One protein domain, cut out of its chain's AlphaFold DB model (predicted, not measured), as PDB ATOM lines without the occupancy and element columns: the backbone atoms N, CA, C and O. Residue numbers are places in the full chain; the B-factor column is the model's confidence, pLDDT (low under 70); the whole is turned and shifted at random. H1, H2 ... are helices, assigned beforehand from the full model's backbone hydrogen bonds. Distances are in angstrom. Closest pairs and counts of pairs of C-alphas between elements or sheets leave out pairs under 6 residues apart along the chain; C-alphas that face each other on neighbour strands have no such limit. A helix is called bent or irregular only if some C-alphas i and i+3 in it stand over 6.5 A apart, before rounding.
ATOM      1  N   ASN A   4     -39.748  -6.741  -4.232       62.72
ATOM      2  CA  ASN A   4     -39.203  -7.384  -5.430       62.72
ATOM      3  C   ASN A   4     -39.802  -6.864  -6.758       62.72
ATOM      4  O   ASN A   4     -39.347  -7.215  -7.843       62.72
ATOM      5  N   GLN A   5     -40.845  -6.030  -6.707       60.88
ATOM      6  CA  GLN A   5     -41.482  -5.480  -7.907       60.88
ATOM      7  C   GLN A   5     -40.793  -4.216  -8.441       60.88
ATOM      8  O   GLN A   5     -41.049  -3.847  -9.589       60.88
ATOM      9  N   GLN A   6     -39.968  -3.508  -7.654       62.72
ATOM     10  CA  GLN A   6     -39.366  -2.218  -8.048       62.72
ATOM     11  C   GLN A   6     -38.260  -2.339  -9.111       62.72
ATOM     12  O   GLN A   6     -38.082  -1.412  -9.894       62.72
ATOM     13  N   ASN A   7     -37.602  -3.498  -9.215       63.62
ATOM     14  CA  ASN A   7     -36.527  -3.753 -10.186       63.62
ATOM     15  C   ASN A   7     -37.003  -4.321 -11.539       63.62
ATOM     16  O   ASN A   7     -36.195  -4.629 -12.416       63.62
ATOM     17  N   LEU A   8     -38.315  -4.458 -11.741       66.00
ATOM     18  CA  LEU A   8     -38.873  -4.868 -13.028       66.00
ATOM     19  C   LEU A   8     -39.000  -3.651 -13.947       66.00
ATOM     20  O   LEU A   8     -39.596  -2.638 -13.577       66.00
ATOM     21  N   ARG A   9     -38.469  -3.766 -15.174       64.12
ATOM     22  CA  ARG A   9     -38.683  -2.776 -16.244       64.12
ATOM     23  C   ARG A   9     -40.181  -2.473 -16.351       64.12
ATOM     24  O   ARG A   9     -40.986  -3.399 -16.321       64.12
ATOM     25  N   LEU A  10     -40.556  -1.201 -16.514       64.69
ATOM     26  CA  LEU A  10     -41.959  -0.756 -16.608       64.69
ATOM     27  C   LEU A  10     -42.791  -1.582 -17.610       64.69
ATOM     28  O   LEU A  10     -43.964  -1.848 -17.371       64.69
ATOM     29  N   THR A  11     -42.159  -2.065 -18.684       60.56
ATOM     30  CA  THR A  11     -42.755  -2.918 -19.724       60.56
ATOM     31  C   THR A  11     -43.080  -4.352 -19.289       60.56
ATOM     32  O   THR A  11     -43.803  -5.038 -19.998       60.56
ATOM     33  N   ALA A  12     -42.557  -4.825 -18.156       64.25
ATOM     34  CA  ALA A  12     -42.872  -6.136 -17.583       64.25
ATOM     35  C   ALA A  12     -44.040  -6.080 -16.582       64.25
ATOM     36  O   ALA A  12     -44.638  -7.109 -16.285       64.25
ATOM     37  N   ARG A  13     -44.366  -4.890 -16.054       61.16
ATOM     38  CA  ARG A  13     -45.460  -4.699 -15.086       61.16
ATOM     39  C   ARG A  13     -46.838  -4.603 -15.737       61.16
ATOM     40  O   ARG A  13     -47.833  -4.880 -15.079       61.16
ATOM     41  N   VAL A  14     -46.895  -4.188 -16.998       65.38
ATOM     42  CA  VAL A  14     -48.140  -4.010 -17.747       65.38
ATOM     43  C   VAL A  14     -48.084  -4.970 -18.924       65.38
ATOM     44  O   VAL A  14     -47.241  -4.806 -19.804       65.38
ATOM     45  N   GLY A  15     -48.926  -6.005 -18.914       62.31
ATOM     46  CA  GLY A  15     -49.055  -6.926 -20.040       62.31
ATOM     47  C   GLY A  15     -49.381  -6.133 -21.301       62.31
ATOM     48  O   GLY A  15     -50.426  -5.491 -21.380       62.31
ATOM     49  N   TYR A  16     -48.453  -6.104 -22.255       65.69
ATOM     50  CA  TYR A  16     -48.695  -5.486 -23.550       65.69
ATOM     51  C   TYR A  16     -49.665  -6.375 -24.335       65.69
ATOM     52  O   TYR A  16     -49.257  -7.327 -25.000       65.69
ATOM     53  N   GLU A  17     -50.953  -6.070 -24.231       66.25
ATOM     54  CA  GLU A  17     -52.011  -6.687 -25.024       66.25
ATOM     55  C   GLU A  17     -52.057  -5.997 -26.397       66.25
ATOM     56  O   GLU A  17     -52.581  -4.892 -26.563       66.25
ATOM     57  N   ALA A  18     -51.431  -6.618 -27.397       69.94
ATOM     58  CA  ALA A  18     -51.387  -6.093 -28.756       69.94
ATOM     59  C   ALA A  18     -52.756  -6.249 -29.441       69.94
ATOM     60  O   ALA A  18     -53.023  -7.250 -30.104       69.94
ATOM     61  N   HIS A  19     -53.635  -5.256 -29.308       72.38
ATOM     62  CA  HIS A  19     -54.917  -5.253 -30.010       72.38
ATOM     63  C   HIS A  19     -54.779  -4.654 -31.415       72.38
ATOM     64  O   HIS A  19     -54.416  -3.489 -31.592       72.38
ATOM     65  N   PHE A  20     -55.098  -5.451 -32.435       75.94
ATOM     66  CA  PHE A  20     -55.147  -4.975 -33.814       75.94
ATOM     67  C   PHE A  20     -56.392  -4.106 -34.030       75.94
ATOM     68  O   PHE A  20     -57.519  -4.559 -33.835       75.94
ATOM     69  N   SER A  21     -56.193  -2.860 -34.459       78.88
ATOM     70  CA  SER A  21     -57.279  -1.952 -34.826       78.88
ATOM     71  C   SER A  21     -57.393  -1.830 -36.343       78.88
ATOM     72  O   SER A  21     -56.422  -1.523 -37.034       78.88
ATOM     73  N   TRP A  22     -58.608  -1.966 -36.871       79.50
ATOM     74  CA  TRP A  22     -58.907  -1.767 -38.295       79.50
ATOM     75  C   TRP A  22     -58.571  -0.351 -38.793       79.50
ATOM     76  O   TRP A  22     -58.364  -0.140 -39.987       79.50
ATOM     77  N   SER A  23     -58.423   0.618 -37.881       78.50
ATOM     78  CA  SER A  23     -57.963   1.974 -38.208       78.50
ATOM     79  C   SER A  23     -56.539   2.025 -38.781       78.50
ATOM     80  O   SER A  23     -56.181   3.028 -39.399       78.50
ATOM     81  N   TYR A  24     -55.733   0.969 -38.633       74.19
ATOM     82  CA  TYR A  24     -54.395   0.889 -39.228       74.19
ATOM     83  C   TYR A  24     -54.403   0.626 -40.741       74.19
ATOM     84  O   TYR A  24     -53.374   0.797 -41.386       74.19
ATOM     85  N   LEU A  25     -55.543   0.265 -41.339       76.44
ATOM     86  CA  LEU A  25     -55.698   0.087 -42.794       76.44
ATOM     87  C   LEU A  25     -56.028   1.396 -43.532       76.44
ATOM     88  O   LEU A  25     -56.192   1.398 -44.751       76.44
ATOM     89  N   LYS A  26     -56.125   2.515 -42.802       82.00
ATOM     90  CA  LYS A  26     -56.392   3.835 -43.379       82.00
ATOM     91  C   LYS A  26     -55.302   4.229 -44.395       82.00
ATOM     92  O   LYS A  26     -54.136   3.879 -44.190       82.00
ATOM     93  N   PRO A  27     -55.644   5.028 -45.428       79.75
ATOM     94  CA  PRO A  27     -54.709   5.420 -46.488       79.75
ATOM     95  C   PRO A  27     -53.422   6.071 -45.960       79.75
ATOM     96  O   PRO A  27     -52.363   5.920 -46.561       79.75
ATOM     97  N   GLN A  28     -53.481   6.720 -44.789       82.12
ATOM     98  CA  GLN A  28     -52.315   7.315 -44.124       82.12
ATOM     99  C   GLN A  28     -51.202   6.308 -43.772       82.12
ATOM    100  O   GLN A  28     -50.050   6.704 -43.623       82.12
ATOM    101  N   TYR A  29     -51.519   5.013 -43.646       79.56
ATOM    102  CA  TYR A  29     -50.566   3.954 -43.294       79.56
ATOM    103  C   TYR A  29     -50.240   3.014 -44.456       79.56
ATOM    104  O   TYR A  29     -49.482   2.060 -44.280       79.56
ATOM    105  N   TRP A  30     -50.764   3.261 -45.659       84.81
ATOM    106  CA  TRP A  30     -50.473   2.421 -46.825       84.81
ATOM    107  C   TRP A  30     -48.982   2.329 -47.148       84.81
ATOM    108  O   TRP A  30     -48.533   1.269 -47.567       84.81
ATOM    109  N   GLY A  31     -48.193   3.376 -46.880       86.00
ATOM    110  CA  GLY A  31     -46.734   3.310 -47.009       86.00
ATOM    111  C   GLY A  31     -46.097   2.258 -46.090       86.00
ATOM    112  O   GLY A  31     -45.188   1.542 -46.504       86.00
ATOM    113  N   ILE A  32     -46.620   2.098 -44.871       84.06
ATOM    114  CA  ILE A  32     -46.168   1.074 -43.918       84.06
ATOM    115  C   ILE A  32     -46.548  -0.315 -44.432       84.06
ATOM    116  O   ILE A  32     -45.712  -1.211 -44.428       84.06
ATOM    117  N   TRP A  33     -47.773  -0.490 -44.937       84.94
ATOM    118  CA  TRP A  33     -48.213  -1.756 -45.530       84.94
ATOM    119  C   TRP A  33     -47.433  -2.124 -46.792       84.94
ATOM    120  O   TRP A  33     -47.087  -3.287 -46.960       84.94
ATOM    121  N   LEU A  34     -47.087  -1.149 -47.634       85.44
ATOM    122  CA  LEU A  34     -46.176  -1.330 -48.767       85.44
ATOM    123  C   LEU A  34     -44.789  -1.775 -48.300       85.44
ATOM    124  O   LEU A  34     -44.229  -2.713 -48.860       85.44
ATOM    125  N   GLY A  35     -44.259  -1.156 -47.243       83.56
ATOM    126  CA  GLY A  35     -43.006  -1.571 -46.614       83.56
ATOM    127  C   GLY A  35     -43.071  -2.997 -46.062       83.56
ATOM    128  O   GLY A  35     -42.178  -3.797 -46.324       83.56
ATOM    129  N   ILE A  36     -44.151  -3.354 -45.361       82.00
ATOM    130  CA  ILE A  36     -44.392  -4.711 -44.851       82.00
ATOM    131  C   ILE A  36     -44.516  -5.705 -46.006       82.00
ATOM    132  O   ILE A  36     -43.905  -6.766 -45.957       82.00
ATOM    133  N   PHE A  37     -45.260  -5.370 -47.059       82.88
ATOM    134  CA  PHE A  37     -45.401  -6.205 -48.246       82.88
ATOM    135  C   PHE A  37     -44.055  -6.413 -48.940       82.88
ATOM    136  O   PHE A  37     -43.717  -7.539 -49.286       82.88
ATOM    137  N   PHE A  38     -43.246  -5.364 -49.074       78.12
ATOM    138  CA  PHE A  38     -41.898  -5.461 -49.622       78.12
ATOM    139  C   PHE A  38     -40.998  -6.346 -48.752       78.12
ATOM    140  O   PHE A  38     -40.327  -7.236 -49.268       78.12
ATOM    141  N   LEU A  39     -41.033  -6.177 -47.428       73.50
ATOM    142  CA  LEU A  39     -40.307  -7.031 -46.486       73.50
ATOM    143  C   LEU A  39     -40.770  -8.489 -46.554       73.50
ATOM    144  O   LEU A  39     -39.939  -9.392 -46.504       73.50
ATOM    145  N   LEU A  40     -42.075  -8.730 -46.695       75.44
ATOM    146  CA  LEU A  40     -42.641 -10.063 -46.890       75.44
ATOM    147  C   LEU A  40     -42.195 -10.659 -48.222       75.44
ATOM    148  O   LEU A  40     -41.826 -11.829 -48.262       75.44
ATOM    149  N   LEU A  41     -42.157  -9.860 -49.284       74.44
ATOM    150  CA  LEU A  41     -41.675 -10.279 -50.590       74.44
ATOM    151  C   LEU A  41     -40.192 -10.656 -50.509       74.44
ATOM    152  O   LEU A  41     -39.840 -11.759 -50.909       74.44
ATOM    153  N   LEU A  42     -39.342  -9.843 -49.873       68.00
ATOM    154  CA  LEU A  42     -37.949 -10.210 -49.583       68.00
ATOM    155  C   LEU A  42     -37.845 -11.467 -48.711       68.00
ATOM    156  O   LEU A  42     -36.979 -12.307 -48.937       68.00
ATOM    157  N   ALA A  43     -38.729 -11.624 -47.725       68.75
ATOM    158  CA  ALA A  43     -38.738 -12.778 -46.838       68.75
ATOM    159  C   ALA A  43     -39.146 -14.078 -47.555       68.75
ATOM    160  O   ALA A  43     -38.668 -15.153 -47.176       68.75
ATOM    161  N   PHE A  44     -40.020 -13.992 -48.557       67.62
ATOM    162  CA  PHE A  44     -40.519 -15.131 -49.326       67.62
ATOM    163  C   PHE A  44     -39.760 -15.377 -50.631       67.62
ATOM    164  O   PHE A  44     -39.954 -16.432 -51.237       67.62
ATOM    165  N   VAL A  45     -38.889 -14.456 -51.062       68.25
ATOM    166  CA  VAL A  45     -38.014 -14.681 -52.216       68.25
ATOM    167  C   VAL A  45     -37.175 -15.934 -51.936       68.25
ATOM    168  O   VAL A  45     -36.382 -15.960 -50.990       68.25
ATOM    169  N   PRO A  46     -37.332 -17.004 -52.735       68.81
ATOM    170  CA  PRO A  46     -36.571 -18.220 -52.529       68.81
ATOM    171  C   PRO A  46     -35.087 -17.912 -52.736       68.81
ATOM    172  O   PRO A  46     -34.714 -17.266 -53.717       68.81
ATOM    173  N   PHE A  47     -34.238 -18.419 -51.838       66.44
ATOM    174  CA  PHE A  47     -32.781 -18.206 -51.838       66.44
ATOM    175  C   PHE A  47     -32.152 -18.375 -53.232       66.44
ATOM    176  O   PHE A  47     -31.315 -17.582 -53.646       66.44
ATOM    177  N   ARG A  48     -32.637 -19.348 -54.017       70.94
ATOM    178  CA  ARG A  48     -32.180 -19.602 -55.395       70.94
ATOM    179  C   ARG A  48     -32.454 -18.450 -56.363       70.94
ATOM    180  O   ARG A  48     -31.655 -18.214 -57.264       70.94
ATOM    181  N   LEU A  49     -33.588 -17.766 -56.226       77.62
ATOM    182  CA  LEU A  49     -33.925 -16.627 -57.076       77.62
ATOM    183  C   LEU A  49     -33.110 -15.405 -56.660       77.62
ATOM    184  O   LEU A  49     -32.537 -14.743 -57.522       77.62
ATOM    185  N   ARG A  50     -32.973 -15.178 -55.346       78.06
ATOM    186  CA  ARG A  50     -32.086 -14.144 -54.807       78.06
ATOM    187  C   ARG A  50     -30.662 -14.325 -55.315       78.06
ATOM    188  O   ARG A  50     -30.119 -13.391 -55.886       78.06
ATOM    189  N   ASP A  51     -30.089 -15.518 -55.186       79.12
ATOM    190  CA  ASP A  51     -28.702 -15.781 -55.576       79.12
ATOM    191  C   ASP A  51     -28.477 -15.650 -57.089       79.12
ATOM    192  O   ASP A  51     -27.418 -15.192 -57.519       79.12
ATOM    193  N   LYS A  52     -29.475 -15.975 -57.921       83.88
ATOM    194  CA  LYS A  52     -29.412 -15.705 -59.368       83.88
ATOM    195  C   LYS A  52     -29.425 -14.206 -59.673       83.88
ATOM    196  O   LYS A  52     -28.680 -13.760 -60.545       83.88
ATOM    197  N   LEU A  53     -30.268 -13.437 -58.985       85.69
ATOM    198  CA  LEU A  53     -30.365 -11.987 -59.170       85.69
ATOM    199  C   LEU A  53     -29.100 -11.278 -58.677       85.69
ATOM    200  O   LEU A  53     -28.516 -10.492 -59.420       85.69
ATOM    201  N   THR A  54     -28.636 -11.600 -57.470       85.88
ATOM    202  CA  THR A  54     -27.416 -11.021 -56.897       85.88
ATOM    203  C   THR A  54     -26.176 -11.454 -57.671       85.88
ATOM    204  O   THR A  54     -25.285 -10.634 -57.864       85.88
ATOM    205  N   GLY A  55     -26.139 -12.675 -58.216       87.69
ATOM    206  CA  GLY A  55     -25.069 -13.123 -59.107       87.69
ATOM    207  C   GLY A  55     -24.985 -12.297 -60.396       87.69
ATOM    208  O   GLY A  55     -23.918 -11.785 -60.729       87.69
ATOM    209  N   LYS A  56     -26.114 -12.092 -61.093       89.81
ATOM    210  CA  LYS A  56     -26.165 -11.232 -62.294       89.81
ATOM    211  C   LYS A  56     -25.788  -9.784 -61.980       89.81
ATOM    212  O   LYS A  56     -25.039  -9.167 -62.734       89.81
ATOM    213  N   LEU A  57     -26.286  -9.260 -60.861       90.31
ATOM    214  CA  LEU A  57     -25.957  -7.915 -60.401       90.31
ATOM    215  C   LEU A  57     -24.463  -7.791 -60.071       90.31
ATOM    216  O   LEU A  57     -23.836  -6.808 -60.454       90.31
ATOM    217  N   GLY A  58     -23.883  -8.802 -59.423       89.50
ATOM    218  CA  GLY A  58     -22.460  -8.874 -59.105       89.50
ATOM    219  C   GLY A  58     -21.586  -8.826 -60.351       89.50
ATOM    220  O   GLY A  58     -20.672  -8.010 -60.408       89.50
ATOM    221  N   ILE A  59     -21.911  -9.614 -61.380       91.19
ATOM    222  CA  ILE A  59     -21.205  -9.585 -62.674       91.19
ATOM    223  C   ILE A  59     -21.291  -8.189 -63.300       91.19
ATOM    224  O   ILE A  59     -20.276  -7.609 -63.683       91.19
ATOM    225  N   TRP A  60     -22.489  -7.601 -63.341       92.81
ATOM    226  CA  TRP A  60     -22.685  -6.262 -63.900       92.81
ATOM    227  C   TRP A  60     -21.876  -5.184 -63.162       92.81
ATOM    228  O   TRP A  60     -21.229  -4.346 -63.793       92.81
ATOM    229  N   ILE A  61     -21.851  -5.233 -61.827       90.06
ATOM    230  CA  ILE A  61     -21.004  -4.363 -61.000       90.06
ATOM    231  C   ILE A  61     -19.521  -4.629 -61.294       90.06
ATOM    232  O   ILE A  61     -18.747  -3.683 -61.440       90.06
ATOM    233  N   GLY A  62     -19.125  -5.895 -61.438       89.25
ATOM    234  CA  GLY A  62     -17.764  -6.317 -61.765       89.25
ATOM    235  C   GLY A  62     -17.253  -5.767 -63.097       89.25
ATOM    236  O   GLY A  62     -16.084  -5.397 -63.196       89.25
ATOM    237  N   HIS A  63     -18.119  -5.626 -64.105       91.25
ATOM    238  CA  HIS A  63     -17.762  -4.962 -65.365       91.25
ATOM    239  C   HIS A  63     -17.532  -3.451 -65.198       91.25
ATOM    240  O   HIS A  63     -16.719  -2.865 -65.913       91.25
ATOM    241  N   LYS A  64     -18.206  -2.808 -64.237       92.00
ATOM    242  CA  LYS A  64     -17.989  -1.386 -63.913       92.00
ATOM    243  C   LYS A  64     -16.793  -1.159 -62.984       92.00
ATOM    244  O   LYS A  64     -16.172  -0.098 -63.035       92.00
ATOM    245  N   ALA A  65     -16.432  -2.145 -62.166       90.88
ATOM    246  CA  ALA A  65     -15.342  -2.089 -61.194       90.88
ATOM    247  C   ALA A  65     -13.951  -2.284 -61.840       90.88
ATOM    248  O   ALA A  65     -13.208  -3.206 -61.495       90.88
ATOM    249  N   LYS A  66     -13.583  -1.400 -62.783       92.06
ATOM    250  CA  LYS A  66     -12.376  -1.529 -63.626       92.06
ATOM    251  C   LYS A  66     -11.093  -1.778 -62.822       92.06
ATOM    252  O   LYS A  66     -10.344  -2.692 -63.139       92.06
ATOM    253  N   LYS A  67     -10.867  -1.029 -61.736       94.44
ATOM    254  CA  LYS A  67      -9.653  -1.140 -60.900       94.44
ATOM    255  C   LYS A  67      -9.515  -2.520 -60.250       94.44
ATOM    256  O   LYS A  67      -8.431  -3.096 -60.227       94.44
ATOM    257  N   GLN A  68     -10.604  -3.033 -59.692       92.94
ATOM    258  CA  GLN A  68     -10.660  -4.337 -59.040       92.94
ATOM    259  C   GLN A  68     -10.509  -5.452 -60.075       92.94
ATOM    260  O   GLN A  68      -9.778  -6.409 -59.832       92.94
ATOM    261  N   ARG A  69     -11.137  -5.285 -61.246       93.88
ATOM    262  CA  ARG A  69     -11.033  -6.232 -62.357       93.88
ATOM    263  C   ARG A  69      -9.599  -6.342 -62.869       93.88
ATOM    264  O   ARG A  69      -9.086  -7.450 -62.933       93.88
ATOM    265  N   THR A  70      -8.917  -5.222 -63.119       94.62
ATOM    266  CA  THR A  70      -7.506  -5.219 -63.543       94.62
ATOM    267  C   THR A  70      -6.607  -5.917 -62.526       94.62
ATOM    268  O   THR A  70      -5.785  -6.741 -62.904       94.62
ATOM    269  N   ARG A  71      -6.793  -5.666 -61.222       95.38
ATOM    270  CA  ARG A  71      -6.026  -6.365 -60.174       95.38
ATOM    271  C   ARG A  71      -6.254  -7.875 -60.196       95.38
ATOM    272  O   ARG A  71      -5.297  -8.633 -60.091       95.38
ATOM    273  N   ALA A  72      -7.508  -8.306 -60.334       94.62
ATOM    274  CA  ALA A  72      -7.846  -9.722 -60.419       94.62
ATOM    275  C   ALA A  72      -7.254 -10.369 -61.681       94.62
ATOM    276  O   ALA A  72      -6.678 -11.448 -61.584       94.62
ATOM    277  N   GLN A  73      -7.315  -9.683 -62.828       95.38
ATOM    278  CA  GLN A  73      -6.653 -10.117 -64.057       95.38
ATOM    279  C   GLN A  73      -5.158 -10.302 -63.823       95.38
ATOM    280  O   GLN A  73      -4.684 -11.417 -63.992       95.38
ATOM    281  N   THR A  74      -4.445  -9.260 -63.378       95.50
ATOM    282  CA  THR A  74      -3.000  -9.297 -63.103       95.50
ATOM    283  C   THR A  74      -2.632 -10.455 -62.176       95.50
ATOM    284  O   THR A  74      -1.765 -11.254 -62.520       95.50
ATOM    285  N   ASN A  75      -3.341 -10.614 -61.054       95.69
ATOM    286  CA  ASN A  75      -3.117 -11.726 -60.129       95.69
ATOM    287  C   ASN A  75      -3.294 -13.090 -60.813       95.69
ATOM    288  O   ASN A  75      -2.455 -13.969 -60.643       95.69
ATOM    289  N   LEU A  76      -4.342 -13.272 -61.623       96.19
ATOM    290  CA  LEU A  76      -4.551 -14.521 -62.357       96.19
ATOM    291  C   LEU A  76      -3.512 -14.741 -63.461       96.19
ATOM    292  O   LEU A  76      -3.180 -15.889 -63.729       96.19
ATOM    293  N   GLN A  77      -2.969 -13.687 -64.081       95.88
ATOM    294  CA  GLN A  77      -1.875 -13.847 -65.048       95.88
ATOM    295  C   GLN A  77      -0.614 -14.385 -64.371       95.88
ATOM    296  O   GLN A  77       0.041 -15.264 -64.925       95.88
ATOM    297  N   TYR A  78      -0.300 -13.889 -63.170       95.75
ATOM    298  CA  TYR A  78       0.856 -14.349 -62.402       95.75
ATOM    299  C   TYR A  78       0.651 -15.748 -61.811       95.75
ATOM    300  O   TYR A  78       1.540 -16.586 -61.912       95.75
ATOM    301  N   CYS A  79      -0.508 -16.022 -61.208       95.69
ATOM    302  CA  CYS A  79      -0.770 -17.302 -60.544       95.69
ATOM    303  C   CYS A  79      -1.141 -18.432 -61.518       95.69
ATOM    304  O   CYS A  79      -0.872 -19.596 -61.231       95.69
ATOM    305  N   PHE A  80      -1.754 -18.108 -62.662       95.81
ATOM    306  CA  PHE A  80      -2.243 -19.074 -63.650       95.81
ATOM    307  C   PHE A  80      -1.852 -18.672 -65.083       95.81
ATOM    308  O   PHE A  80      -2.716 -18.444 -65.937       95.81
ATOM    309  N   PRO A  81      -0.545 -18.608 -65.395       92.81
ATOM    310  CA  PRO A  81      -0.067 -18.153 -66.704       92.81
ATOM    311  C   PRO A  81      -0.528 -19.050 -67.864       92.81
ATOM    312  O   PRO A  81      -0.685 -18.577 -68.985       92.81
ATOM    313  N   HIS A  82      -0.792 -20.328 -67.583       95.50
ATOM    314  CA  HIS A  82      -1.251 -21.347 -68.531       95.50
ATOM    315  C   HIS A  82      -2.753 -21.261 -68.855       95.50
ATOM    316  O   HIS A  82      -3.221 -21.952 -69.757       95.50
ATOM    317  N   TRP A  83      -3.527 -20.442 -68.136       96.12
ATOM    318  CA  TRP A  83      -4.945 -20.247 -68.441       96.12
ATOM    319  C   TRP A  83      -5.129 -19.322 -69.632       96.12
ATOM    320  O   TRP A  83      -4.427 -18.317 -69.757       96.12
ATOM    321  N   THR A  84      -6.135 -19.591 -70.457       95.81
ATOM    322  CA  THR A  84      -6.525 -18.661 -71.521       95.81
ATOM    323  C   THR A  84      -7.122 -17.384 -70.929       95.81
ATOM    324  O   THR A  84      -7.610 -17.368 -69.796       95.81
ATOM    325  N   GLU A  85      -7.118 -16.294 -71.695       92.69
ATOM    326  CA  GLU A  85      -7.751 -15.038 -71.272       92.69
ATOM    327  C   GLU A  85      -9.236 -15.244 -70.932       92.69
ATOM    328  O   GLU A  85      -9.712 -14.795 -69.891       92.69
ATOM    329  N   GLN A  86      -9.940 -16.042 -71.739       94.38
ATOM    330  CA  GLN A  86     -11.346 -16.369 -71.517       94.38
ATOM    331  C   GLN A  86     -11.580 -17.111 -70.192       94.38
ATOM    332  O   GLN A  86     -12.552 -16.825 -69.494       94.38
ATOM    333  N   GLN A  87     -10.695 -18.040 -69.810       95.31
ATOM    334  CA  GLN A  87     -10.789 -18.728 -68.518       95.31
ATOM    335  C   GLN A  87     -10.614 -17.753 -67.350       95.31
ATOM    336  O   GLN A  87     -11.381 -17.804 -66.386       95.31
ATOM    337  N   ARG A  88      -9.646 -16.833 -67.448       94.94
ATOM    338  CA  ARG A  88      -9.416 -15.809 -66.418       94.94
ATOM    339  C   ARG A  88     -10.634 -14.893 -66.283       94.94
ATOM    340  O   ARG A  88     -11.105 -14.694 -65.167       94.94
ATOM    341  N   GLU A  89     -11.208 -14.429 -67.393       94.44
ATOM    342  CA  GLU A  89     -12.421 -13.597 -67.384       94.44
ATOM    343  C   GLU A  89     -13.619 -14.313 -66.749       94.44
ATOM    344  O   GLU A  89     -14.291 -13.749 -65.883       94.44
ATOM    345  N   GLN A  90     -13.851 -15.583 -67.096       95.31
ATOM    346  CA  GLN A  90     -14.942 -16.371 -66.512       95.31
ATOM    347  C   GLN A  90     -14.795 -16.542 -64.995       95.31
ATOM    348  O   GLN A  90     -15.790 -16.502 -64.266       95.31
ATOM    349  N   VAL A  91     -13.572 -16.752 -64.502       96.12
ATOM    350  CA  VAL A  91     -13.316 -16.853 -63.058       96.12
ATOM    351  C   VAL A  91     -13.522 -15.508 -62.368       96.12
ATOM    352  O   VAL A  91     -14.120 -15.469 -61.293       96.12
ATOM    353  N   ILE A  92     -13.099 -14.407 -62.987       95.75
ATOM    354  CA  ILE A  92     -13.307 -13.057 -62.450       95.75
ATOM    355  C   ILE A  92     -14.802 -12.732 -62.349       95.75
ATOM    356  O   ILE A  92     -15.251 -12.247 -61.310       95.75
ATOM    357  N   ASP A  93     -15.598 -13.050 -63.370       95.00
ATOM    358  CA  ASP A  93     -17.048 -12.829 -63.338       95.00
ATOM    359  C   ASP A  93     -17.728 -13.667 -62.249       95.00
ATOM    360  O   ASP A  93     -18.549 -13.155 -61.481       95.00
ATOM    361  N   LYS A  94     -17.333 -14.940 -62.107       94.50
ATOM    362  CA  LYS A  94     -17.805 -15.801 -61.011       94.50
ATOM    363  C   LYS A  94     -17.421 -15.242 -59.642       94.50
ATOM    364  O   LYS A  94     -18.252 -15.248 -58.738       94.50
ATOM    365  N   MET A  95     -16.202 -14.731 -59.484       95.38
ATOM    366  CA  MET A  95     -15.747 -14.108 -58.240       95.38
ATOM    367  C   MET A  95     -16.651 -12.928 -57.860       95.38
ATOM    368  O   MET A  95     -17.131 -12.872 -56.730       95.38
ATOM    369  N   PHE A  96     -16.946 -12.019 -58.793       94.50
ATOM    370  CA  PHE A  96     -17.841 -10.888 -58.524       94.50
ATOM    371  C   PHE A  96     -19.280 -11.322 -58.209       94.50
ATOM    372  O   PHE A  96     -19.909 -10.738 -57.323       94.50
ATOM    373  N   ALA A  97     -19.791 -12.363 -58.875       92.50
ATOM    374  CA  ALA A  97     -21.090 -12.951 -58.547       92.50
ATOM    375  C   ALA A  97     -21.131 -13.471 -57.099       92.50
ATOM    376  O   ALA A  97     -22.053 -13.143 -56.351       92.50
ATOM    377  N   VAL A  98     -20.107 -14.229 -56.689       92.50
ATOM    378  CA  VAL A  98     -19.995 -14.787 -55.332       92.50
ATOM    379  C   VAL A  98     -19.861 -13.682 -54.290       92.50
ATOM    380  O   VAL A  98     -20.545 -13.721 -53.270       92.50
ATOM    381  N   VAL A  99     -19.040 -12.659 -54.544       92.06
ATOM    382  CA  VAL A  99     -18.893 -11.513 -53.632       92.06
ATOM    383  C   VAL A  99     -20.242 -10.833 -53.394       92.06
ATOM    384  O   VAL A  99     -20.605 -10.577 -52.247       92.06
ATOM    385  N   ALA A 100     -21.020 -10.586 -54.451       89.75
ATOM    386  CA  ALA A 100     -22.348  -9.997 -54.313       89.75
ATOM    387  C   ALA A 100     -23.304 -10.904 -53.518       89.75
ATOM    388  O   ALA A 100     -23.982 -10.431 -52.607       89.75
ATOM    389  N   GLN A 101     -23.326 -12.206 -53.809       88.00
ATOM    390  CA  GLN A 101     -24.143 -13.181 -53.077       88.00
ATOM    391  C   GLN A 101     -23.806 -13.213 -51.581       88.00
ATOM    392  O   GLN A 101     -24.711 -13.176 -50.748       88.00
ATOM    393  N   VAL A 102     -22.515 -13.229 -51.237       89.00
ATOM    394  CA  VAL A 102     -22.044 -13.244 -49.846       89.00
ATOM    395  C   VAL A 102     -22.438 -11.960 -49.121       89.00
ATOM    396  O   VAL A 102     -22.990 -12.032 -48.027       89.00
ATOM    397  N   MET A 103     -22.230 -10.792 -49.734       87.25
ATOM    398  CA  MET A 103     -22.597  -9.503 -49.133       87.25
ATOM    399  C   MET A 103     -24.101  -9.412 -48.846       87.25
ATOM    400  O   MET A 103     -24.502  -9.006 -47.755       87.25
ATOM    401  N   PHE A 104     -24.940  -9.855 -49.786       83.88
ATOM    402  CA  PHE A 104     -26.388  -9.932 -49.573       83.88
ATOM    403  C   PHE A 104     -26.767 -10.959 -48.500       83.88
ATOM    404  O   PHE A 104     -27.635 -10.684 -47.675       83.88
ATOM    405  N   GLY A 105     -26.099 -12.114 -48.464       82.94
ATOM    406  CA  GLY A 105     -26.299 -13.125 -47.427       82.94
ATOM    407  C   GLY A 105     -25.972 -12.605 -46.025       82.94
ATOM    408  O   GLY A 105     -26.734 -12.846 -45.093       82.94
ATOM    409  N   ILE A 106     -24.887 -11.839 -45.877       82.88
ATOM    410  CA  ILE A 106     -24.514 -11.186 -44.612       82.88
ATOM    411  C   ILE A 106     -25.570 -10.152 -44.206       82.88
ATOM    412  O   ILE A 106     -25.989 -10.136 -43.049       82.88
ATOM    413  N   GLY A 107     -26.046  -9.331 -45.149       80.12
ATOM    414  CA  GLY A 107     -27.132  -8.379 -44.897       80.12
ATOM    415  C   GLY A 107     -28.415  -9.067 -44.427       80.12
ATOM    416  O   GLY A 107     -29.037  -8.638 -43.456       80.12
ATOM    417  N   GLU A 108     -28.778 -10.192 -45.045       74.56
ATOM    418  CA  GLU A 108     -29.909 -10.998 -44.583       74.56
ATOM    419  C   GLU A 108     -29.703 -11.581 -43.188       74.56
ATOM    420  O   GLU A 108     -30.640 -11.559 -42.395       74.56
ATOM    421  N   ILE A 109     -28.508 -12.087 -42.872       76.62
ATOM    422  CA  ILE A 109     -28.180 -12.607 -41.536       76.62
ATOM    423  C   ILE A 109     -28.318 -11.508 -40.477       76.62
ATOM    424  O   ILE A 109     -28.824 -11.771 -39.390       76.62
ATOM    425  N   ALA A 110     -27.889 -10.284 -40.790       74.56
ATOM    426  CA  ALA A 110     -27.981  -9.155 -39.872       74.56
ATOM    427  C   ALA A 110     -29.438  -8.744 -39.584       74.56
ATOM    428  O   ALA A 110     -29.741  -8.293 -38.482       74.56
ATOM    429  N   ILE A 111     -30.343  -8.923 -40.554       69.88
ATOM    430  CA  ILE A 111     -31.751  -8.510 -40.455       69.88
ATOM    431  C   ILE A 111     -32.659  -9.653 -39.959       69.88
ATOM    432  O   ILE A 111     -33.625  -9.410 -39.233       69.88
ATOM    433  N   ARG A 112     -32.389 -10.912 -40.327       64.06
ATOM    434  CA  ARG A 112     -33.234 -12.068 -39.977       64.06
ATOM    435  C   ARG A 112     -32.770 -12.771 -38.699       64.06
ATOM    436  O   ARG A 112     -31.631 -13.196 -38.559       64.06
ATOM    437  N   SER A 113     -33.722 -13.008 -37.793       60.47
ATOM    438  CA  SER A 113     -33.521 -13.753 -36.541       60.47
ATOM    439  C   SER A 113     -33.013 -15.195 -36.756       60.47
ATOM    440  O   SER A 113     -33.430 -15.891 -37.688       60.47
ATOM    441  N   LYS A 114     -32.161 -15.677 -35.831       57.31
ATOM    442  CA  LYS A 114     -31.416 -16.961 -35.863       57.31
ATOM    443  C   LYS A 114     -32.250 -18.203 -36.229       57.31
ATOM    444  O   LYS A 114     -31.706 -19.151 -36.793       57.31
ATOM    445  N   LYS A 115     -33.564 -18.204 -35.957       58.22
ATOM    446  CA  LYS A 115     -34.482 -19.319 -36.273       58.22
ATOM    447  C   LYS A 115     -34.610 -19.611 -37.778       58.22
ATOM    448  O   LYS A 115     -34.859 -20.754 -38.143       58.22
ATOM    449  N   HIS A 116     -34.433 -18.619 -38.657       57.50
ATOM    450  CA  HIS A 116     -34.556 -18.819 -40.111       57.50
ATOM    451  C   HIS A 116     -33.272 -19.392 -40.737       57.50
ATOM    452  O   HIS A 116     -33.333 -20.217 -41.646       57.50
ATOM    453  N   LEU A 117     -32.107 -19.025 -40.192       57.53
ATOM    454  CA  LEU A 117     -30.792 -19.457 -40.680       57.53
ATOM    455  C   LEU A 117     -30.576 -20.970 -40.520       57.53
ATOM    456  O   LEU A 117     -30.056 -21.620 -41.424       57.53
ATOM    457  N   GLN A 118     -31.059 -21.555 -39.421       59.00
ATOM    458  CA  GLN A 118     -30.954 -22.998 -39.169       59.00
ATOM    459  C   GLN A 118     -31.775 -23.845 -40.158       59.00
ATOM    460  O   GLN A 118     -31.377 -24.962 -40.488       59.00
ATOM    461  N   LYS A 119     -32.899 -23.321 -40.673       56.84
ATOM    462  CA  LYS A 119     -33.742 -24.035 -41.647       56.84
ATOM    463  C   LYS A 119     -33.084 -24.092 -43.029       56.84
ATOM    464  O   LYS A 119     -33.149 -25.129 -43.682       56.84
ATOM    465  N   THR A 120     -32.398 -23.024 -43.443       55.81
ATOM    466  CA  THR A 120     -31.688 -22.960 -44.732       55.81
ATOM    467  C   THR A 120     -30.380 -23.758 -44.726       55.81
ATOM    468  O   THR A 120     -30.053 -24.385 -45.729       55.81
ATOM    469  N   GLN A 121     -29.663 -23.827 -43.595       56.84
ATOM    470  CA  GLN A 121     -28.436 -24.636 -43.484       56.84
ATOM    471  C   GLN A 121     -28.673 -26.143 -43.667       56.84
ATOM    472  O   GLN A 121     -27.799 -26.842 -44.176       56.84
ATOM    473  N   ARG A 122     -29.862 -26.650 -43.313       51.53
ATOM    474  CA  ARG A 122     -30.218 -28.065 -43.509       51.53
ATOM    475  C   ARG A 122     -30.391 -28.436 -44.993       51.53
ATOM    476  O   ARG A 122     -30.165 -29.584 -45.343       51.53
ATOM    477  N   ILE A 123     -30.727 -27.474 -45.857       56.56
ATOM    478  CA  ILE A 123     -30.979 -27.693 -47.296       56.56
ATOM    479  C   ILE A 123     -29.671 -27.818 -48.103       56.56
ATOM    480  O   ILE A 123     -29.667 -28.435 -49.156       56.56
ATOM    481  N   TYR A 124     -28.551 -27.277 -47.610       50.06
ATOM    482  CA  TYR A 124     -27.230 -27.403 -48.255       50.06
ATOM    483  C   TYR A 124     -26.462 -28.679 -47.866       50.06
ATOM    484  O   TYR A 124     -25.379 -28.916 -48.392       50.06
ATOM    485  N   ARG A 125     -26.988 -29.474 -46.922       48.66
ATOM    486  CA  ARG A 125     -26.341 -30.693 -46.406       48.66
ATOM    487  C   ARG A 125     -26.968 -31.996 -46.935       48.66
ATOM    488  O   ARG A 125     -26.494 -33.057 -46.542       48.66
TER     489      ARG A 125
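This is residues 4 to 125 of the 126 residues of the protein "Myristoyl-acyl carrier protein (ACP)-dependent acyltransferase" of Haemophilus influenzae (UniProt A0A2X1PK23). One long helix, H6, is crossed near its middle by H4, and H5 turns off the end of H4 at a corner and packs on residues 88 to 92 of H6. H3 is an arm leading away from this core to the short H2 and H1, and H7 folds back near the end of H6. The printed part has 122 residues with seven named helices, H1 to H7 in order along the chain, and no named strand; its class is all helix. It is extended, with a radius of gyration of the C-alphas of 23.3 A and spans of 73 by 43 by 31 A.

Start at H6, residues 85 to 111. Its residues 93 to 104 touch H4, residues 47 to 64, at a steep tilt of 54 degrees, opposite ways; their closest C-alphas, of Gly 55 and Ala 97, are 4.0 A apart. H6 also touches H5, residues 66 to 79, at a steep tilt of 59 degrees, with the C-alphas of Leu 76 and Arg 88 closest at 6.5 A. H4 and H5 only just touch, only at the corner, with 3 pairs of C-alphas within 8 A, Gly 62 and Arg 69 closest at 6.8 A. H7, residues 114 to 121, is close to H6 but not clearly touching; the closest C-alphas, of Ile 109 and Leu 117, are 7.4 A apart. H3, residues 27 to 44, is apart from H4, and meets H2, residues 22 to 25, only through their link. H1, residues 10 to 13, touches no helix. Each O i to N i+4 pair is within hydrogen-bond range in H4, H5 and H6, 12 of 14 in H3 and 2 of 4 in H7; H1 and H2 are too short for such a pair.

Find C-alpha 85 at (-7.751, -15.038, -71.272); from there H6 runs 39.6 A to C-alpha 111 at (-31.751, -8.510, -40.455). H4 measures 25.4 A, H5 19.8 A and H3 25.1 A; H3 is irregular, with C-alphas 28 and 31 7.5 A apart. H1 begins at C-alpha 10, (-41.959, -0.756, -16.608).

The C-alphas of Asn 4 and His 82 are farthest apart, 74.9 A. The printed part has no cut, and no link is long. Residues 14 to 23 stand free. Look for pLDDT under 70 at residues 4 to 18, 42 to 47 and 111 to 125.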